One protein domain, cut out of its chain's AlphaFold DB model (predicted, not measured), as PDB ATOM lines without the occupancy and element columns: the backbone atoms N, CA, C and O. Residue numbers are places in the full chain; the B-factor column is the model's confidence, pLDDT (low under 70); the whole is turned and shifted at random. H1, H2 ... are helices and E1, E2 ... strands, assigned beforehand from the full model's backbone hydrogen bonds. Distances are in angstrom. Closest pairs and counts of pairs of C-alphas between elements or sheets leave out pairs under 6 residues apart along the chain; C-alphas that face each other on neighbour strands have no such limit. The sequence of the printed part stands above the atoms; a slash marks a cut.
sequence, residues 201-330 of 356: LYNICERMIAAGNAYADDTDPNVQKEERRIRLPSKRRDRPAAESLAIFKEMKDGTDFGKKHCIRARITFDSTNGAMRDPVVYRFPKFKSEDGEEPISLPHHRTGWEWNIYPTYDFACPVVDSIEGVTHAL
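What this domain is: This is residues 201 to 330 of the 356 residues of the protein "tRNA-synt_1c domain-containing protein" of Chaetomium globosum (strain ATCC 6205 / CBS 148.51 / DSM 1962 / NBRC 6347 / NRRL 1970) (UniProt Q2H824). A small antiparallel sheet of three short strands, E1, E2 and E3, is a wall with two helices, H1 and H3, packed over one face and running opposite ways. Helix H4 begins beside the edge strand E3 and grazes the sheet with its first residues, H2 lies off the sheet, and the long link of residues 284 to 312 loops out from E3 before it comes back to H4. The printed part has 130 residues, with four named helices and three named strands in the order H1 E1 H2 H3 E2 E3 H4, and the sheet's order is E1 E2 E3. The class is mixed, helices and strands, with under half of the residues, 57, in named elements. The whole is compact, with a radius of gyration of the C-alphas of 15.3 A and spans of 38 by 38 by 30 A.

How they stand to each other: Look first at E2, residues 262 to 265, the inner strand. E1, residues 214 to 217, is its antiparallel neighbour, with N 217 and O 262 at 2.8 A. E3, residues 280 to 283, forms a hairpin with E2, with N 263 and O 282 at 2.9 A. H3, residues 241 to 253, and H1, residues 201 to 210, lie on the same face, making two layers, helices on one face of a sheet. H3's height over the sheet is 8.8 A, and the C-alphas of Ser 244 and Ala 216 in E1, the closest, are 4.9 A apart. H1's height is 9.4 A. H1 and H3 touch at a shallow tilt of 26 degrees, opposite ways, closest at the C-alphas of Ala 210 and Ala 241, 5.3 A. H4, residues 313 to 324, only grazes the sheet, the C-alphas of Phe 315 and Val 281 in E3 being the closest at 5.4 A. H2, residues 221 to 230, is not on the sheet and is apart from H3. In H1, H2 and H3 every O i to N i+4 pair is within hydrogen-bond range; in H4, 6 of 8 are.

Where its parts are: Find C-alpha 262 at (-13.912, -19.395, 14.883), where E2 begins. H3, the longest helix, runs 18.3 A from its first to its last C-alpha. H1 begins at C-alpha 201, (-0.579, -16.114, 9.291), and runs 14.2 A; H2 runs 14.3 A. H4 runs 15.5 A to C-alpha 324 at (5.353, -10.004, -0.505).

The domain as a whole: The printed part has no cut. The C-alphas of Asp 291 and Thr 327, the two farthest apart, are 45.0 A apart. The links E2 to E3 and E3 to H4 are long. Residues 286 to 297 have pLDDT under 70.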
ATOM      1  N   LEU A 201       0.799 -16.537   9.048       97.88
ATOM      2  CA  LEU A 201      -0.579 -16.114   9.291       97.88
ATOM      3  C   LEU A 201      -1.080 -16.605  10.656       97.88
ATOM      4  O   LEU A 201      -1.676 -15.822  11.400       97.88
ATOM      5  N   TYR A 202      -0.760 -17.847  11.030       98.12
ATOM      6  CA  TYR A 202      -1.078 -18.397  12.349       98.12
ATOM      7  C   TYR A 202      -0.397 -17.595  13.465       98.12
ATOM      8  O   TYR A 202      -1.077 -17.076  14.349       98.12
ATOM      9  N   ASN A 203       0.922 -17.390  13.369       98.00
ATOM     10  CA  ASN A 203       1.696 -16.630  14.359       98.00
ATOM     11  C   ASN A 203       1.218 -15.168  14.473       98.00
ATOM     12  O   ASN A 203       1.246 -14.559  15.544       98.00
ATOM     13  N   ILE A 204       0.798 -14.558  13.360       97.88
ATOM     14  CA  ILE A 204       0.220 -13.208  13.351       97.88
ATOM     15  C   ILE A 204      -1.132 -13.197  14.066       97.88
ATOM     16  O   ILE A 204      -1.374 -12.298  14.869       97.88
ATOM     17  N   CYS A 205      -1.981 -14.198  13.835       98.25
ATOM     18  CA  CYS A 205      -3.251 -14.336  14.541       98.25
ATOM     19  C   CYS A 205      -3.042 -14.540  16.051       98.25
ATOM     20  O   CYS A 205      -3.708 -13.879  16.844       98.25
ATOM     21  N   GLU A 206      -2.067 -15.355  16.470       98.44
ATOM     22  CA  GLU A 206      -1.713 -15.504  17.890       98.44
ATOM     23  C   GLU A 206      -1.334 -14.162  18.526       98.44
ATOM     24  O   GLU A 206      -1.862 -13.799  19.578       98.44
ATOM     25  N   ARG A 207      -0.480 -13.372  17.860       98.06
ATOM     26  CA  ARG A 207      -0.119 -12.024  18.328       98.06
ATOM     27  C   ARG A 207      -1.325 -11.088  18.377       98.06
ATOM     28  O   ARG A 207      -1.457 -10.320  19.327       98.06
ATOM     29  N   MET A 208      -2.218 -11.170  17.393       97.81
ATOM     30  CA  MET A 208      -3.452 -10.385  17.354       97.81
ATOM     31  C   MET A 208      -4.382 -10.725  18.529       97.81
ATOM     32  O   MET A 208      -4.923  -9.816  19.159       97.81
ATOM     33  N   ILE A 209      -4.532 -12.010  18.867       98.62
ATOM     34  CA  ILE A 209      -5.307 -12.461  20.034       98.62
ATOM     35  C   ILE A 209      -4.632 -11.998  21.330       98.62
ATOM     36  O   ILE A 209      -5.299 -11.432  22.196       98.62
ATOM     37  N   ALA A 210      -3.314 -12.185  21.460       98.31
ATOM     38  CA  ALA A 210      -2.546 -11.778  22.639       98.31
ATOM     39  C   ALA A 210      -2.642 -10.266  22.910       98.31
ATOM     40  O   ALA A 210      -2.741  -9.852  24.063       98.31
ATOM     41  N   ALA A 211      -2.683  -9.451  21.852       97.62
ATOM     42  CA  ALA A 211      -2.882  -8.004  21.927       97.62
ATOM     43  C   ALA A 211      -4.339  -7.585  22.219       97.62
ATOM     44  O   ALA A 211      -4.624  -6.396  22.331       97.62
ATOM     45  N   GLY A 212      -5.277  -8.534  22.330       97.25
ATOM     46  CA  GLY A 212      -6.693  -8.253  22.574       97.25
ATOM     47  C   GLY A 212      -7.459  -7.757  21.344       97.25
ATOM     48  O   GLY A 212      -8.583  -7.276  21.490       97.25
ATOM     49  N   ASN A 213      -6.887  -7.897  20.146       98.19
ATOM     50  CA  ASN A 213      -7.484  -7.480  18.872       98.19
ATOM     51  C   ASN A 213      -8.256  -8.608  18.178       98.19
ATOM     52  O   ASN A 213      -8.776  -8.426  17.077       98.19
ATOM     53  N   ALA A 214      -8.350  -9.779  18.804       98.56
ATOM     54  CA  ALA A 214      -9.151 -10.897  18.336       98.56
ATOM     55  C   ALA A 214      -9.600 -11.787  19.494       98.56
ATOM     56  O   ALA A 214      -8.995 -11.785  20.566       98.56
ATOM     57  N   TYR A 215     -10.670 -12.542  19.272       98.75
ATOM     58  CA  TYR A 215     -11.245 -13.445  20.263       98.75
ATOM     59  C   TYR A 215     -11.836 -14.688  19.596       98.75
ATOM     60  O   TYR A 215     -12.271 -14.644  18.441       98.75
ATOM     61  N   ALA A 216     -11.853 -15.800  20.328       98.62
ATOM     62  CA  ALA A 216     -12.530 -17.012  19.883       98.62
ATOM     63  C   ALA A 216     -14.047 -16.892  20.092       98.62
ATOM     64  O   ALA A 216     -14.486 -16.403  21.133       98.62
ATOM     65  N   ASP A 217     -14.849 -17.381  19.150       98.12
ATOM     66  CA  ASP A 217     -16.311 -17.291  19.174       98.12
ATOM     67  C   ASP A 217     -16.953 -18.620  18.738       98.12
ATOM     68  O   ASP A 217     -16.681 -19.118  17.644       98.12
ATOM     69  N   ASP A 218     -17.789 -19.178  19.614       96.88
ATOM     70  CA  ASP A 218     -18.605 -20.394  19.455       96.88
ATOM     71  C   ASP A 218     -20.087 -20.094  19.166       96.88
ATOM     72  O   ASP A 218     -20.918 -21.001  19.156       96.88
ATOM     73  N   THR A 219     -20.447 -18.826  18.952       95.56
ATOM     74  CA  THR A 219     -21.828 -18.433  18.648       95.56
ATOM     75  C   THR A 219     -22.303 -19.085  17.347       95.56
ATOM     76  O   THR A 219     -21.588 -19.082  16.342       95.56
ATOM     77  N   ASP A 220     -23.534 -19.611  17.350       93.69
ATOM     78  CA  ASP A 220     -24.155 -20.196  16.157       93.69
ATOM     79  C   ASP A 220     -24.085 -19.222  14.959       93.69
ATOM     80  O   ASP A 220     -24.375 -18.033  15.128       93.69
ATOM     81  N   PRO A 221     -23.734 -19.677  13.739       90.81
ATOM     82  CA  PRO A 221     -23.576 -18.788  12.589       90.81
ATOM     83  C   PRO A 221     -24.810 -17.940  12.244       90.81
ATOM     84  O   PRO A 221     -24.653 -16.809  11.780       90.81
ATOM     85  N   ASN A 222     -26.033 -18.444  12.463       93.31
ATOM     86  CA  ASN A 222     -27.251 -17.672  12.202       93.31
ATOM     87  C   ASN A 222     -27.450 -16.588  13.260       93.31
ATOM     88  O   ASN A 222     -27.796 -15.457  12.917       93.31
ATOM     89  N   VAL A 223     -27.165 -16.909  14.524       96.12
ATOM     90  CA  VAL A 223     -27.176 -15.930  15.620       96.12
ATOM     91  C   VAL A 223     -26.110 -14.865  15.382       96.12
ATOM     92  O   VAL A 223     -26.422 -13.680  15.405       96.12
ATOM     93  N   GLN A 224     -24.885 -15.262  15.028       94.44
ATOM     94  CA  GLN A 224     -23.803 -14.339  14.689       94.44
ATOM     95  C   GLN A 224     -24.188 -13.409  13.527       94.44
ATOM     96  O   GLN A 224     -23.908 -12.208  13.568       94.44
ATOM     97  N   LYS A 225     -24.823 -13.944  12.475       95.06
ATOM     98  CA  LYS A 225     -25.307 -13.149  11.337       95.06
ATOM     99  C   LYS A 225     -26.348 -12.124  11.782       95.06
ATOM    100  O   LYS A 225     -26.277 -10.974  11.347       95.06
ATOM    101  N   GLU A 226     -27.284 -12.529  12.633       97.38
ATOM    102  CA  GLU A 226     -28.326 -11.646  13.144       97.38
ATOM    103  C   GLU A 226     -27.750 -10.570  14.066       97.38
ATOM    104  O   GLU A 226     -27.962  -9.391  13.797       97.38
ATOM    105  N   GLU A 227     -26.934 -10.933  15.061       96.75
ATOM    106  CA  GLU A 227     -26.244  -9.991  15.956       96.75
ATOM    107  C   GLU A 227     -25.459  -8.939  15.161       96.75
ATOM    108  O   GLU A 227     -25.600  -7.739  15.401       96.75
ATOM    109  N   ARG A 228     -24.714  -9.356  14.126       96.62
ATOM    110  CA  ARG A 228     -24.010  -8.429  13.224       96.62
ATOM    111  C   ARG A 228     -24.967  -7.547  12.420       96.62
ATOM    112  O   ARG A 228     -24.633  -6.392  12.142       96.62
ATOM    113  N   ARG A 229     -26.141  -8.051  12.021       96.31
ATOM    114  CA  ARG A 229     -27.164  -7.280  11.293       96.31
ATOM    115  C   ARG A 229     -27.748  -6.179  12.174       96.31
ATOM    116  O   ARG A 229     -27.824  -5.037  11.717       96.31
ATOM    117  N   ILE A 230     -28.096  -6.510  13.419       97.31
ATOM    118  CA  ILE A 230     -28.694  -5.589  14.401       97.31
ATOM    119  C   ILE A 230     -27.668  -4.855  15.277       97.31
ATOM    120  O   ILE A 230     -28.066  -4.101  16.157       97.31
ATOM    121  N   ARG A 231     -26.366  -5.014  14.991       97.62
ATOM    122  CA  ARG A 231     -25.253  -4.286  15.631       97.62
ATOM    123  C   ARG A 231     -25.105  -4.565  17.130       97.62
ATOM    124  O   ARG A 231     -24.788  -3.665  17.902       97.62
ATOM    125  N   LEU A 232     -25.305  -5.816  17.533       97.56
ATOM    126  CA  LEU A 232     -25.001  -6.280  18.885       97.56
ATOM    127  C   LEU A 232     -23.617  -6.941  18.940       97.56
ATOM    128  O   LEU A 232     -23.221  -7.622  17.987       97.56
ATOM    129  N   PRO A 233     -22.866  -6.758  20.042       97.62
ATOM    130  CA  PRO A 233     -21.622  -7.479  20.246       97.62
ATOM    131  C   PRO A 233     -21.910  -8.959  20.521       97.62
ATOM    132  O   PRO A 233     -22.899  -9.301  21.170       97.62
ATOM    133  N   SER A 234     -21.001  -9.834  20.088       97.56
ATOM    134  CA  SER A 234     -21.024 -11.235  20.523       97.56
ATOM    135  C   SER A 234     -20.837 -11.315  22.033       97.56
ATOM    136  O   SER A 234     -20.000 -10.612  22.604       97.56
ATOM    137  N   LYS A 235     -21.529 -12.255  22.681       97.75
ATOM    138  CA  LYS A 235     -21.326 -12.561  24.109       97.75
ATOM    139  C   LYS A 235     -19.907 -13.049  24.423       97.75
ATOM    140  O   LYS A 235     -19.525 -13.097  25.587       97.75
ATOM    141  N   ARG A 236     -19.137 -13.443  23.404       98.00
ATOM    142  CA  ARG A 236     -17.734 -13.873  23.517       98.00
ATOM    143  C   ARG A 236     -16.736 -12.756  23.253       98.00
ATOM    144  O   ARG A 236     -15.539 -12.987  23.384       98.00
ATOM    145  N   ARG A 237     -17.200 -11.556  22.894       97.88
ATOM    146  CA  ARG A 237     -16.331 -10.452  22.473       97.88
ATOM    147  C   ARG A 237     -15.280 -10.090  23.516       97.88
ATOM    148  O   ARG A 237     -14.137  -9.844  23.137       97.88
ATOM    149  N   ASP A 238     -15.643 -10.129  24.796       97.19
ATOM    150  CA  ASP A 238     -14.768  -9.790  25.926       97.19
ATOM    151  C   ASP A 238     -14.054 -11.013  26.532       97.19
ATOM    152  O   ASP A 238     -13.492 -10.933  27.625       97.19
ATOM    153  N   ARG A 239     -14.040 -12.151  25.820       97.44
ATOM    154  CA  ARG A 239     -13.284 -13.344  26.220       97.44
ATOM    155  C   ARG A 239     -11.805 -12.977  26.456       97.44
ATOM    156  O   ARG A 239     -11.213 -12.301  25.604       97.44
ATOM    157  N   PRO A 240     -11.188 -13.418  27.571       98.12
ATOM    158  CA  PRO A 240      -9.778 -13.158  27.843       98.12
ATOM    159  C   PRO A 240      -8.859 -13.669  26.726       98.12
ATOM    160  O   PRO A 240      -9.111 -14.714  26.119       98.12
ATOM    161  N   ALA A 241      -7.754 -12.959  26.488       98.44
ATOM    162  CA  ALA A 241      -6.779 -13.332  25.460       98.44
ATOM    163  C   ALA A 241      -6.195 -14.736  25.700       98.44
ATOM    164  O   ALA A 241      -6.120 -15.534  24.772       98.44
ATOM    165  N   ALA A 242      -5.862 -15.069  26.953       98.50
ATOM    166  CA  ALA A 242      -5.335 -16.384  27.323       98.50
ATOM    167  C   ALA A 242      -6.319 -17.528  27.012       98.50
ATOM    168  O   ALA A 242      -5.912 -18.565  26.494       98.50
ATOM    169  N   GLU A 243      -7.615 -17.323  27.267       98.56
ATOM    170  CA  GLU A 243      -8.658 -18.299  26.923       98.56
ATOM    171  C   GLU A 243      -8.796 -18.437  25.401       98.56
ATOM    172  O   GLU A 243      -8.833 -19.547  24.877       98.56
ATOM    173  N   SER A 244      -8.802 -17.318  24.670       98.69
ATOM    174  CA  SER A 244      -8.882 -17.339  23.203       98.69
ATOM    175  C   SER A 244      -7.666 -18.010  22.555       98.69
ATOM    176  O   SER A 244      -7.837 -18.715  21.565       98.69
ATOM    177  N   LEU A 245      -6.460 -17.843  23.110       98.75
ATOM    178  CA  LEU A 245      -5.246 -18.528  22.649       98.75
ATOM    179  C   LEU A 245      -5.326 -20.040  22.876       98.75
ATOM    180  O   LEU A 245      -5.003 -20.809  21.972       98.75
ATOM    181  N   ALA A 246      -5.800 -20.472  24.049       98.62
ATOM    182  CA  ALA A 246      -6.008 -21.891  24.327       98.62
ATOM    183  C   ALA A 246      -7.009 -22.509  23.336       98.62
ATOM    184  O   ALA A 246      -6.732 -23.555  22.755       98.62
ATOM    185  N   ILE A 247      -8.121 -21.819  23.061       98.56
ATOM    186  CA  ILE A 247      -9.094 -22.254  22.051       98.56
ATOM    187  C   ILE A 247      -8.467 -22.264  20.654       98.56
ATOM    188  O   ILE A 247      -8.680 -23.207  19.904       98.56
ATOM    189  N   PHE A 248      -7.676 -21.256  20.281       98.56
ATOM    190  CA  PHE A 248      -7.044 -21.213  18.961       98.56
ATOM    191  C   PHE A 248      -6.055 -22.368  18.742       98.56
ATOM    192  O   PHE A 248      -5.933 -22.880  17.627       98.56
ATOM    193  N   LYS A 249      -5.396 -22.837  19.808       98.19
ATOM    194  CA  LYS A 249      -4.602 -24.067  19.779       98.19
ATOM    195  C   LYS A 249      -5.477 -25.308  19.572       98.19
ATOM    196  O   LYS A 249      -5.201 -26.072  18.657       98.19
ATOM    197  N   GLU A 250      -6.568 -25.457  20.324       97.88
ATOM    198  CA  GLU A 250      -7.554 -26.538  20.122       97.88
ATOM    199  C   GLU A 250      -8.119 -26.541  18.692       97.88
ATOM    200  O   GLU A 250      -8.339 -27.591  18.085       97.88
ATOM    201  N   MET A 251      -8.325 -25.347  18.127       96.00
ATOM    202  CA  MET A 251      -8.721 -25.166  16.740       96.00
ATOM    203  C   MET A 251      -7.635 -25.678  15.773       96.00
ATOM    204  O   MET A 251      -7.940 -26.424  14.848       96.00
ATOM    205  N   LYS A 252      -6.359 -25.342  15.987       95.50
ATOM    206  CA  LYS A 252      -5.250 -25.871  15.171       95.50
ATOM    207  C   LYS A 252      -5.131 -27.395  15.277       95.50
ATOM    208  O   LYS A 252      -4.962 -28.061  14.256       95.50
ATOM    209  N   ASP A 253      -5.281 -27.931  16.484       95.06
ATOM    210  CA  ASP A 253      -5.177 -29.363  16.782       95.06
ATOM    211  C   ASP A 253      -6.404 -30.162  16.296       95.06
ATOM    212  O   ASP A 253      -6.395 -31.391  16.303       95.06
ATOM    213  N   GLY A 254      -7.454 -29.483  15.817       92.38
ATOM    214  CA  GLY A 254      -8.606 -30.128  15.189       92.38
ATOM    215  C   GLY A 254      -9.520 -30.863  16.171       92.38
ATOM    216  O   GLY A 254     -10.224 -31.790  15.766       92.38
ATOM    217  N   THR A 255      -9.532 -30.475  17.448       94.31
ATOM    218  CA  THR A 255     -10.362 -31.134  18.467       94.31
ATOM    219  C   THR A 255     -11.848 -30.835  18.253       94.31
ATOM    220  O   THR A 255     -12.220 -29.825  17.652       94.31
ATOM    221  N   ASP A 256     -12.743 -31.684  18.768       92.00
ATOM    222  CA  ASP A 256     -14.195 -31.464  18.632       92.00
ATOM    223  C   ASP A 256     -14.674 -30.187  19.330       92.00
ATOM    224  O   ASP A 256     -15.692 -29.597  18.959       92.00
ATOM    225  N   PHE A 257     -13.922 -29.734  20.331       94.50
ATOM    226  CA  PHE A 257     -14.121 -28.434  20.945       94.50
ATOM    227  C   PHE A 257     -13.646 -27.306  20.020       94.50
ATOM    228  O   PHE A 257     -14.410 -26.370  19.763       94.50
ATOM    229  N   GLY A 258     -12.443 -27.421  19.447       94.50
ATOM    230  CA  GLY A 258     -11.914 -26.480  18.461       94.50
ATOM    231  C   GLY A 258     -12.856 -26.278  17.272       94.50
ATOM    232  O   GLY A 258     -13.181 -25.138  16.941       94.50
ATOM    233  N   LYS A 259     -13.388 -27.362  16.688       92.12
ATOM    234  CA  LYS A 259     -14.283 -27.344  15.506       92.12
ATOM    235  C   LYS A 259     -15.528 -26.463  15.657       92.12
ATOM    236  O   LYS A 259     -16.102 -26.015  14.661       92.12
ATOM    237  N   LYS A 260     -15.961 -26.208  16.893       92.88
ATOM    238  CA  LYS A 260     -17.129 -25.368  17.205       92.88
ATOM    239  C   LYS A 260     -16.818 -23.872  17.180       92.88
ATOM    240  O   LYS A 260     -17.747 -23.072  17.202       92.88
ATOM    241  N   HIS A 261     -15.543 -23.498  17.111       96.00
ATOM    242  CA  HIS A 261     -15.087 -22.122  17.233       96.00
ATOM    243  C   HIS A 261     -14.599 -21.537  15.904       96.00
ATOM    244  O   HIS A 261     -14.152 -22.226  14.984       96.00
ATOM    245  N   CYS A 262     -14.654 -20.214  15.831       97.31
ATOM    246  CA  CYS A 262     -13.912 -19.395  14.883       97.31
ATOM    247  C   CYS A 262     -13.136 -18.317  15.647       97.31
ATOM    248  O   CYS A 262     -13.451 -18.035  16.803       97.31
ATOM    249  N   ILE A 263     -12.151 -17.687  15.009       98.62
ATOM    250  CA  ILE A 263     -11.540 -16.463  15.542       98.62
ATOM    251  C   ILE A 263     -12.137 -15.271  14.810       98.62
ATOM    252  O   ILE A 263     -12.228 -15.269  13.579       98.62
ATOM    253  N   ARG A 264     -12.518 -14.245  15.566       98.50
ATOM    254  CA  ARG A 264     -13.022 -12.973  15.047       98.50
ATOM    255  C   ARG A 264     -12.083 -11.845  15.430       98.50
ATOM    256  O   ARG A 264     -11.585 -11.815  16.553       98.50
ATOM    257  N   ALA A 265     -11.868 -10.912  14.510       98.31
ATOM    258  CA  ALA A 265     -11.211  -9.653  14.830       98.31
ATOM    259  C   ALA A 265     -12.116  -8.822  15.749       98.31
ATOM    260  O   ALA A 265     -13.338  -8.826  15.605       98.31
ATOM    261  N   ARG A 266     -11.511  -8.098  16.689       97.88
ATOM    262  CA  ARG A 266     -12.177  -7.156  17.587       97.88
ATOM    263  C   ARG A 266     -11.984  -5.750  17.022       97.88
ATOM    264  O   ARG A 266     -11.038  -5.061  17.383       97.88
ATOM    265  N   ILE A 267     -12.876  -5.348  16.119       97.69
ATOM    266  CA  ILE A 267     -12.820  -4.059  15.422       97.69
ATOM    267  C   ILE A 267     -13.898  -3.141  16.005       97.69
ATOM    268  O   ILE A 267     -13.652  -2.400  16.955       97.69
ATOM    269  N   THR A 268     -15.117  -3.176  15.464       96.38
ATOM    270  CA  THR A 268     -16.228  -2.314  15.888       96.38
ATOM    271  C   THR A 268     -17.556  -2.984  15.541       96.38
ATOM    272  O   THR A 268     -17.990  -2.979  14.389       96.38
ATOM    273  N   PHE A 269     -18.221  -3.568  16.540       96.50
ATOM    274  CA  PHE A 269     -19.442  -4.360  16.342       96.50
ATOM    275  C   PHE A 269     -20.636  -3.536  15.818       96.50
ATOM    276  O   PHE A 269     -21.509  -4.082  15.141       96.50
ATOM    277  N   ASP A 270     -20.664  -2.228  16.079       97.25
ATOM    278  CA  ASP A 270     -21.755  -1.301  15.759       97.25
ATOM    279  C   ASP A 270     -21.484  -0.380  14.557       97.25
ATOM    280  O   ASP A 270     -22.297   0.491  14.228       97.25
ATOM    281  N   SER A 271     -20.388  -0.625  13.834       97.25
ATOM    282  CA  SER A 271     -20.003   0.140  12.647       97.25
ATOM    283  C   SER A 271     -21.133   0.226  11.609       97.25
ATOM    284  O   SER A 271     -21.851  -0.742  11.327       97.25
ATOM    285  N   THR A 272     -21.274   1.378  10.954       96.44
ATOM    286  CA  THR A 272     -22.173   1.529   9.798       96.44
ATOM    287  C   THR A 272     -21.716   0.674   8.614       96.44
ATOM    288  O   THR A 272     -22.564   0.110   7.925       96.44
ATOM    289  N   ASN A 273     -20.404   0.473   8.458       96.25
ATOM    290  CA  ASN A 273     -19.806  -0.478   7.525       96.25
ATOM    291  C   ASN A 273     -19.844  -1.908   8.102       96.25
ATOM    292  O   ASN A 273     -19.197  -2.194   9.114       96.25
ATOM    293  N   GLY A 274     -20.574  -2.812   7.441       95.75
ATOM    294  CA  GLY A 274     -20.747  -4.205   7.866       95.75
ATOM    295  C   GLY A 274     -19.470  -5.057   7.844       95.75
ATOM    296  O   GLY A 274     -19.362  -5.994   8.640       95.75
ATOM    297  N   ALA A 275     -18.492  -4.723   6.993       96.06
ATOM    298  CA  ALA A 275     -17.205  -5.423   6.924       96.06
ATOM    299  C   ALA A 275     -16.373  -5.239   8.207       96.06
ATOM    300  O   ALA A 275     -15.638  -6.136   8.608       96.06
ATOM    301  N   MET A 276     -16.564  -4.114   8.904       97.69
ATOM    302  CA  MET A 276     -15.872  -3.782  10.156       97.69
ATOM    303  C   MET A 276     -16.510  -4.425  11.398       97.69
ATOM    304  O   MET A 276     -15.965  -4.316  12.492       97.69
ATOM    305  N   ARG A 277     -17.670  -5.088  11.263       97.94
ATOM    306  CA  ARG A 277     -18.409  -5.668  12.400       97.94
ATOM    307  C   ARG A 277     -17.838  -7.011  12.818       97.94
ATOM    308  O   ARG A 277     -18.400  -8.053  12.463       97.94
ATOM    309  N   ASP A 278     -16.734  -6.949  13.554       97.88
ATOM    310  CA  ASP A 278     -15.995  -8.071  14.140       97.88
ATOM    311  C   ASP A 278     -15.941  -9.288  13.188       97.88
ATOM    312  O   ASP A 278     -16.592 -10.314  13.440       97.88
ATOM    313  N   PRO A 279     -15.278  -9.142  12.022       97.38
ATOM    314  CA  PRO A 279     -15.248 -10.157  10.976       97.38
ATOM    315  C   PRO A 279     -14.475 -11.407  11.416       97.38
ATOM    316  O   PRO A 279     -13.556 -11.337  12.229       97.38
ATOM    317  N   VAL A 280     -14.834 -12.560  10.848       97.56
ATOM    318  CA  VAL A 280     -14.106 -13.822  11.053       97.56
ATOM    319  C   VAL A 280     -12.750 -13.754  10.343       97.56
ATOM    320  O   VAL A 280     -12.692 -13.373   9.175       97.56
ATOM    321  N   VAL A 281     -11.683 -14.156  11.034       97.62
ATOM    322  CA  VAL A 281     -10.301 -14.180  10.514       97.62
ATOM    323  C   VAL A 281      -9.741 -15.586  10.359       97.62
ATOM    324  O   VAL A 281      -8.947 -15.812   9.458       97.62
ATOM    325  N   TYR A 282     -10.186 -16.530  11.190       97.56
ATOM    326  CA  TYR A 282      -9.842 -17.948  11.101       97.56
ATOM    327  C   TYR A 282     -11.078 -18.791  11.350       97.56
ATOM    328  O   TYR A 282     -11.902 -18.476  12.215       97.56
ATOM    329  N   ARG A 283     -11.196 -19.890  10.612       93.56
ATOM    330  CA  ARG A 283     -12.325 -20.808  10.727       93.56
ATOM    331  C   ARG A 283     -11.895 -22.241  10.481       93.56
ATOM    332  O   ARG A 283     -10.949 -22.497   9.739       93.56
ATOM    333  N   PHE A 284     -12.682 -23.159  11.022       89.50
ATOM    334  CA  PHE A 284     -12.768 -24.475  10.422       89.50
ATOM    335  C   PHE A 284     -13.494 -24.368   9.086       89.50
ATOM    336  O   PHE A 284     -14.533 -23.693   8.993       89.50
ATOM    337  N   PRO A 285     -12.972 -25.016   8.046       80.06
ATOM    338  CA  PRO A 285     -13.699 -25.122   6.809       80.06
ATOM    339  C   PRO A 285     -14.944 -25.986   7.062       80.06
ATOM    340  O   PRO A 285     -14.851 -27.159   7.407       80.06
ATOM    341  N   LYS A 286     -16.132 -25.382   6.961       68.38
ATOM    342  CA  LYS A 286     -17.399 -26.114   7.043       68.38
ATOM    343  C   LYS A 286     -17.804 -26.505   5.633       68.38
ATOM    344  O   LYS A 286     -18.216 -25.640   4.858       68.38
ATOM    345  N   PHE A 287     -17.679 -27.784   5.318       64.19
ATOM    346  CA  PHE A 287     -18.186 -28.351   4.076       64.19
ATOM    347  C   PHE A 287     -19.508 -29.071   4.341       64.19
ATOM    348  O   PHE A 287     -19.845 -29.357   5.484       64.19
ATOM    349  N   LYS A 288     -20.312 -29.277   3.303       53.69
ATOM    350  CA  LYS A 288     -21.402 -30.251   3.351       53.69
ATOM    351  C   LYS A 288     -20.893 -31.470   2.599       53.69
ATOM    352  O   LYS A 288     -20.289 -31.286   1.542       53.69
ATOM    353  N   SER A 289     -21.102 -32.669   3.131       53.94
ATOM    354  CA  SER A 289     -21.009 -33.876   2.308       53.94
ATOM    355  C   SER A 289     -22.009 -33.785   1.147       53.94
ATOM    356  O   SER A 289     -22.967 -33.003   1.209       53.94
ATOM    357  N   GLU A 290     -21.795 -34.561   0.082       52.59
ATOM    358  CA  GLU A 290     -22.755 -34.664  -1.033       52.59
ATOM    359  C   GLU A 290     -24.163 -35.057  -0.539       52.59
ATOM    360  O   GLU A 290     -25.159 -34.597  -1.094       52.59
ATOM    361  N   ASP A 291     -24.229 -35.781   0.583       57.97
ATOM    362  CA  ASP A 291     -25.458 -36.247   1.231       57.97
ATOM    363  C   ASP A 291     -26.016 -35.277   2.294       57.97
ATOM    364  O   ASP A 291     -27.065 -35.518   2.888       57.97
ATOM    365  N   GLY A 292     -25.348 -34.145   2.541       56.28
ATOM    366  CA  GLY A 292     -25.804 -33.101   3.466       56.28
ATOM    367  C   GLY A 292     -25.587 -33.383   4.958       56.28
ATOM    368  O   GLY A 292     -25.903 -32.511   5.772       56.28
ATOM    369  N   GLU A 293     -25.014 -34.531   5.321       50.62
ATOM    370  CA  GLU A 293     -24.709 -34.904   6.705       50.62
ATOM    371  C   GLU A 293     -23.219 -34.729   7.036       50.62
ATOM    372  O   GLU A 293     -22.353 -35.263   6.347       50.62
ATOM    373  N   GLU A 294     -22.962 -33.972   8.110       55.22
ATOM    374  CA  GLU A 294     -21.662 -33.650   8.725       55.22
ATOM    375  C   GLU A 294     -20.627 -32.914   7.830       55.22
ATOM    376  O   GLU A 294     -20.427 -33.228   6.652       55.22
ATOM    377  N   PRO A 295     -19.907 -31.910   8.368       59.56
ATOM    378  CA  PRO A 295     -18.770 -31.325   7.674       59.56
ATOM    379  C   PRO A 295     -17.614 -32.313   7.534       59.56
ATOM    380  O   PRO A 295     -16.955 -32.655   8.513       59.56
ATOM    381  N   ILE A 296     -17.328 -32.726   6.302       63.62
ATOM    382  CA  ILE A 296     -16.122 -33.497   5.984       63.62
ATOM    383  C   ILE A 296     -14.915 -32.557   6.059       63.62
ATOM    384  O   ILE A 296     -14.978 -31.440   5.555       63.62
ATOM    385  N   SER A 297     -13.813 -32.999   6.666       67.06
ATOM    386  CA  SER A 297     -12.522 -32.314   6.536       67.06
ATOM    387  C   SER A 297     -11.829 -32.796   5.262       67.06
ATOM    388  O   SER A 297     -11.766 -34.002   5.019       67.06
ATOM    389  N   LEU A 298     -11.339 -31.867   4.442       75.62
ATOM    390  CA  LEU A 298     -10.613 -32.164   3.207       75.62
ATOM    391  C   LEU A 298      -9.162 -31.694   3.348       75.62
ATOM    392  O   LEU A 298      -8.945 -30.600   3.879       75.62
ATOM    393  N   PRO A 299      -8.178 -32.483   2.877       85.94
ATOM    394  CA  PRO A 299      -6.793 -32.045   2.874       85.94
ATOM    395  C   PRO A 299      -6.621 -30.869   1.914       85.94
ATOM    396  O   PRO A 299      -7.238 -30.824   0.849       85.94
ATOM    397  N   HIS A 300      -5.738 -29.941   2.264       89.62
ATOM    398  CA  HIS A 300      -5.320 -28.895   1.345       89.62
ATOM    399  C   HIS A 300      -4.532 -29.501   0.181       89.62
ATOM    400  O   HIS A 300      -3.652 -30.338   0.391       89.62
ATOM    401  N   HIS A 301      -4.793 -29.052  -1.045       86.12
ATOM    402  CA  HIS A 301      -4.174 -29.637  -2.237       86.12
ATOM    403  C   HIS A 301      -2.634 -29.501  -2.262       86.12
ATOM    404  O   HIS A 301      -1.970 -30.322  -2.890       86.12
ATOM    405  N   ARG A 302      -2.057 -28.505  -1.562       90.31
ATOM    406  CA  ARG A 302      -0.593 -28.316  -1.421       90.31
ATOM    407  C   ARG A 302      -0.014 -28.760  -0.081       90.31
ATOM    408  O   ARG A 302       1.085 -29.300  -0.052       90.31
ATOM    409  N   THR A 303      -0.724 -28.526   1.021       91.12
ATOM    410  CA  THR A 303      -0.191 -28.719   2.389       91.12
ATOM    411  C   THR A 303      -0.787 -29.945   3.084       91.12
ATOM    412  O   THR A 303      -0.505 -30.211   4.250       91.12
ATOM    413  N   GLY A 304      -1.625 -30.715   2.383       90.62
ATOM    414  CA  GLY A 304      -2.233 -31.934   2.898       90.62
ATOM    415  C   GLY A 304      -3.004 -31.694   4.196       90.62
ATOM    416  O   GLY A 304      -3.861 -30.817   4.280       90.62
ATOM    417  N   TRP A 305      -2.681 -32.488   5.215       90.00
ATOM    418  CA  TRP A 305      -3.336 -32.488   6.528       90.00
ATOM    419  C   TRP A 305      -2.617 -31.641   7.585       90.00
ATOM    420  O   TRP A 305      -2.921 -31.755   8.768       90.00
ATOM    421  N   GLU A 306      -1.649 -30.813   7.191       91.75
ATOM    422  CA  GLU A 306      -0.874 -29.999   8.138       91.75
ATOM    423  C   GLU A 306      -1.753 -28.999   8.911       91.75
ATOM    424  O   GLU A 306      -1.502 -28.717  10.084       91.75
ATOM    425  N   TRP A 307      -2.814 -28.498   8.269       92.56
ATOM    426  CA  TRP A 307      -3.687 -27.462   8.811       92.56
ATOM    427  C   TRP A 307      -5.153 -27.906   8.833       92.56
ATOM    428  O   TRP A 307      -5.728 -28.291   7.816       92.56
ATOM    429  N   ASN A 308      -5.783 -27.787  10.005       91.88
ATOM    430  CA  ASN A 308      -7.224 -28.018  10.189       91.88
ATOM    431  C   ASN A 308      -8.061 -26.737  10.057       91.88
ATOM    432  O   ASN A 308      -9.279 -26.786   9.882       91.88
ATOM    433  N   ILE A 309      -7.408 -25.583  10.175       94.00
ATOM    434  CA  ILE A 309      -8.029 -24.264  10.192       94.00
ATOM    435  C   ILE A 309      -7.391 -23.379   9.147       94.00
ATOM    436  O   ILE A 309      -6.185 -23.441   8.922       94.00
ATOM    437  N   TYR A 310      -8.212 -22.522   8.555       95.00
ATOM    438  CA  TYR A 310      -7.793 -21.689   7.441       95.00
ATOM    439  C   TYR A 310      -8.154 -20.231   7.718       95.00
ATOM    440  O   TYR A 310      -9.228 -19.955   8.285       95.00
ATOM    441  N   PRO A 311      -7.262 -19.297   7.355       96.75
ATOM    442  CA  PRO A 311      -7.562 -17.883   7.425       96.75
ATOM    443  C   PRO A 311      -8.662 -17.522   6.421       96.75
ATOM    444  O   PRO A 311      -8.888 -18.215   5.431       96.75
ATOM    445  N   THR A 312      -9.370 -16.425   6.665       95.06
ATOM    446  CA  THR A 312     -10.250 -15.838   5.649       95.06
ATOM    447  C   THR A 312      -9.450 -14.955   4.696       95.06
ATOM    448  O   THR A 312      -8.442 -14.366   5.094       95.06
ATOM    449  N   TYR A 313      -9.946 -14.796   3.465       92.81
ATOM    450  CA  TYR A 313      -9.394 -13.864   2.474       92.81
ATOM    451  C   TYR A 313      -9.129 -12.475   3.069       92.81
ATOM    452  O   TYR A 313      -8.055 -11.903   2.899       92.81
ATOM    453  N   ASP A 314     -10.095 -11.946   3.827       94.69
ATOM    454  CA  ASP A 314     -10.013 -10.598   4.391       94.69
ATOM    455  C   ASP A 314      -8.854 -10.415   5.379       94.69
ATOM    456  O   ASP A 314      -8.358  -9.299   5.520       94.69
ATOM    457  N   PHE A 315      -8.437 -11.486   6.063       96.94
ATOM    458  CA  PHE A 315      -7.288 -11.478   6.966       96.94
ATOM    459  C   PHE A 315      -5.982 -11.793   6.227       96.94
ATOM    460  O   PHE A 315      -4.990 -11.089   6.409       96.94
ATOM    461  N   ALA A 316      -5.976 -12.826   5.379       96.81
ATOM    462  CA  ALA A 316      -4.769 -13.275   4.691       96.81
ATOM    463  C   ALA A 316      -4.265 -12.244   3.672       96.81
ATOM    464  O   ALA A 316      -3.084 -11.903   3.676       96.81
ATOM    465  N   CYS A 317      -5.158 -11.701   2.843       96.00
ATOM    466  CA  CYS A 317      -4.812 -10.812   1.737       96.00
ATOM    467  C   CYS A 317      -3.960  -9.591   2.153       96.00
ATOM    468  O   CYS A 317      -2.870  -9.444   1.598       96.00
ATOM    469  N   PRO A 318      -4.352  -8.742   3.132       96.56
ATOM    470  CA  PRO A 318      -3.519  -7.604   3.549       96.56
ATOM    471  C   PRO A 318      -2.170  -8.026   4.135       96.56
ATOM    472  O   PRO A 318      -1.148  -7.391   3.874       96.56
ATOM    473  N   VAL A 319      -2.151  -9.106   4.916       96.56
ATOM    474  CA  VAL A 319      -0.933  -9.594   5.564       96.56
ATOM    475  C   VAL A 319       0.069 -10.093   4.524       96.56
ATOM    476  O   VAL A 319       1.230  -9.681   4.543       96.56
ATOM    477  N   VAL A 320      -0.380 -10.929   3.587       97.69
ATOM    478  CA  VAL A 320       0.484 -11.491   2.544       97.69
ATOM    479  C   VAL A 320       0.897 -10.423   1.532       97.69
ATOM    480  O   VAL A 320       2.069 -10.372   1.174       97.69
ATOM    481  N   ASP A 321       0.008  -9.493   1.160       97.81
ATOM    482  CA  ASP A 321       0.371  -8.336   0.328       97.81
ATOM    483  C   ASP A 321       1.531  -7.541   0.952       97.81
ATOM    484  O   ASP A 321       2.504  -7.196   0.273       97.81
ATOM    485  N   SER A 322       1.480  -7.293   2.265       96.62
ATOM    486  CA  SER A 322       2.595  -6.649   2.952       96.62
ATOM    487  C   SER A 322       3.879  -7.474   2.852       96.62
ATOM    488  O   SER A 322       4.908  -6.923   2.445       96.62
ATOM    489  N   ILE A 323       3.821  -8.755   3.246       96.38
ATOM    490  CA  ILE A 323       4.971  -9.675   3.305       96.38
ATOM    491  C   ILE A 323       5.647  -9.802   1.935       96.38
ATOM    492  O   ILE A 323       6.872  -9.792   1.843       96.38
ATOM    493  N   GLU A 324       4.861  -9.858   0.864       96.88
ATOM    494  CA  GLU A 324       5.353 -10.004  -0.505       96.88
ATOM    495  C   GLU A 324       5.938  -8.725  -1.105       96.88
ATOM    496  O   GLU A 324       6.535  -8.774  -2.182       96.88
ATOM    497  N   GLY A 325       5.804  -7.592  -0.414       95.94
ATOM    498  CA  GLY A 325       6.277  -6.306  -0.913       95.94
ATOM    499  C   GLY A 325       5.304  -5.616  -1.873       95.94
ATOM    500  O   GLY A 325       5.696  -4.639  -2.499       95.94
ATOM    501  N   VAL A 326       4.040  -6.059  -1.965       97.31
ATOM    502  CA  VAL A 326       3.006  -5.415  -2.795       97.31
ATOM    503  C   VAL A 326       2.851  -3.944  -2.408       97.31
ATOM    504  O   VAL A 326       2.514  -3.605  -1.276       97.31
ATOM    505  N   THR A 327       3.068  -3.046  -3.357       95.94
ATOM    506  CA  THR A 327       2.909  -1.599  -3.139       95.94
ATOM    507  C   THR A 327       1.473  -1.147  -3.383       95.94
ATOM    508  O   THR A 327       0.959  -0.317  -2.635       95.94
ATOM    509  N   HIS A 328       0.826  -1.743  -4.390       95.31
ATOM    510  CA  HIS A 328      -0.500  -1.387  -4.877       95.31
ATOM    511  C   HIS A 328      -1.339  -2.653  -5.057       95.31
ATOM    512  O   HIS A 328      -1.138  -3.445  -5.980       95.31
ATOM    513  N   ALA A 329      -2.293  -2.847  -4.156       95.75
ATOM    514  CA  ALA A 329      -3.247  -3.938  -4.182       95.75
ATOM    515  C   ALA A 329      -4.478  -3.529  -5.002       95.75
ATOM    516  O   ALA A 329      -5.508  -3.128  -4.461       95.75
ATOM    517  N   LEU A 330      -4.372  -3.670  -6.325       94.00
ATOM    518  CA  LEU A 330      -5.459  -3.357  -7.252       94.00
ATOM    519  C   LEU A 330      -6.622  -4.334  -7.049       94.00
ATOM    520  O   LEU A 330      -6.446  -5.558  -7.108       94.00
TER     521      LEU A 330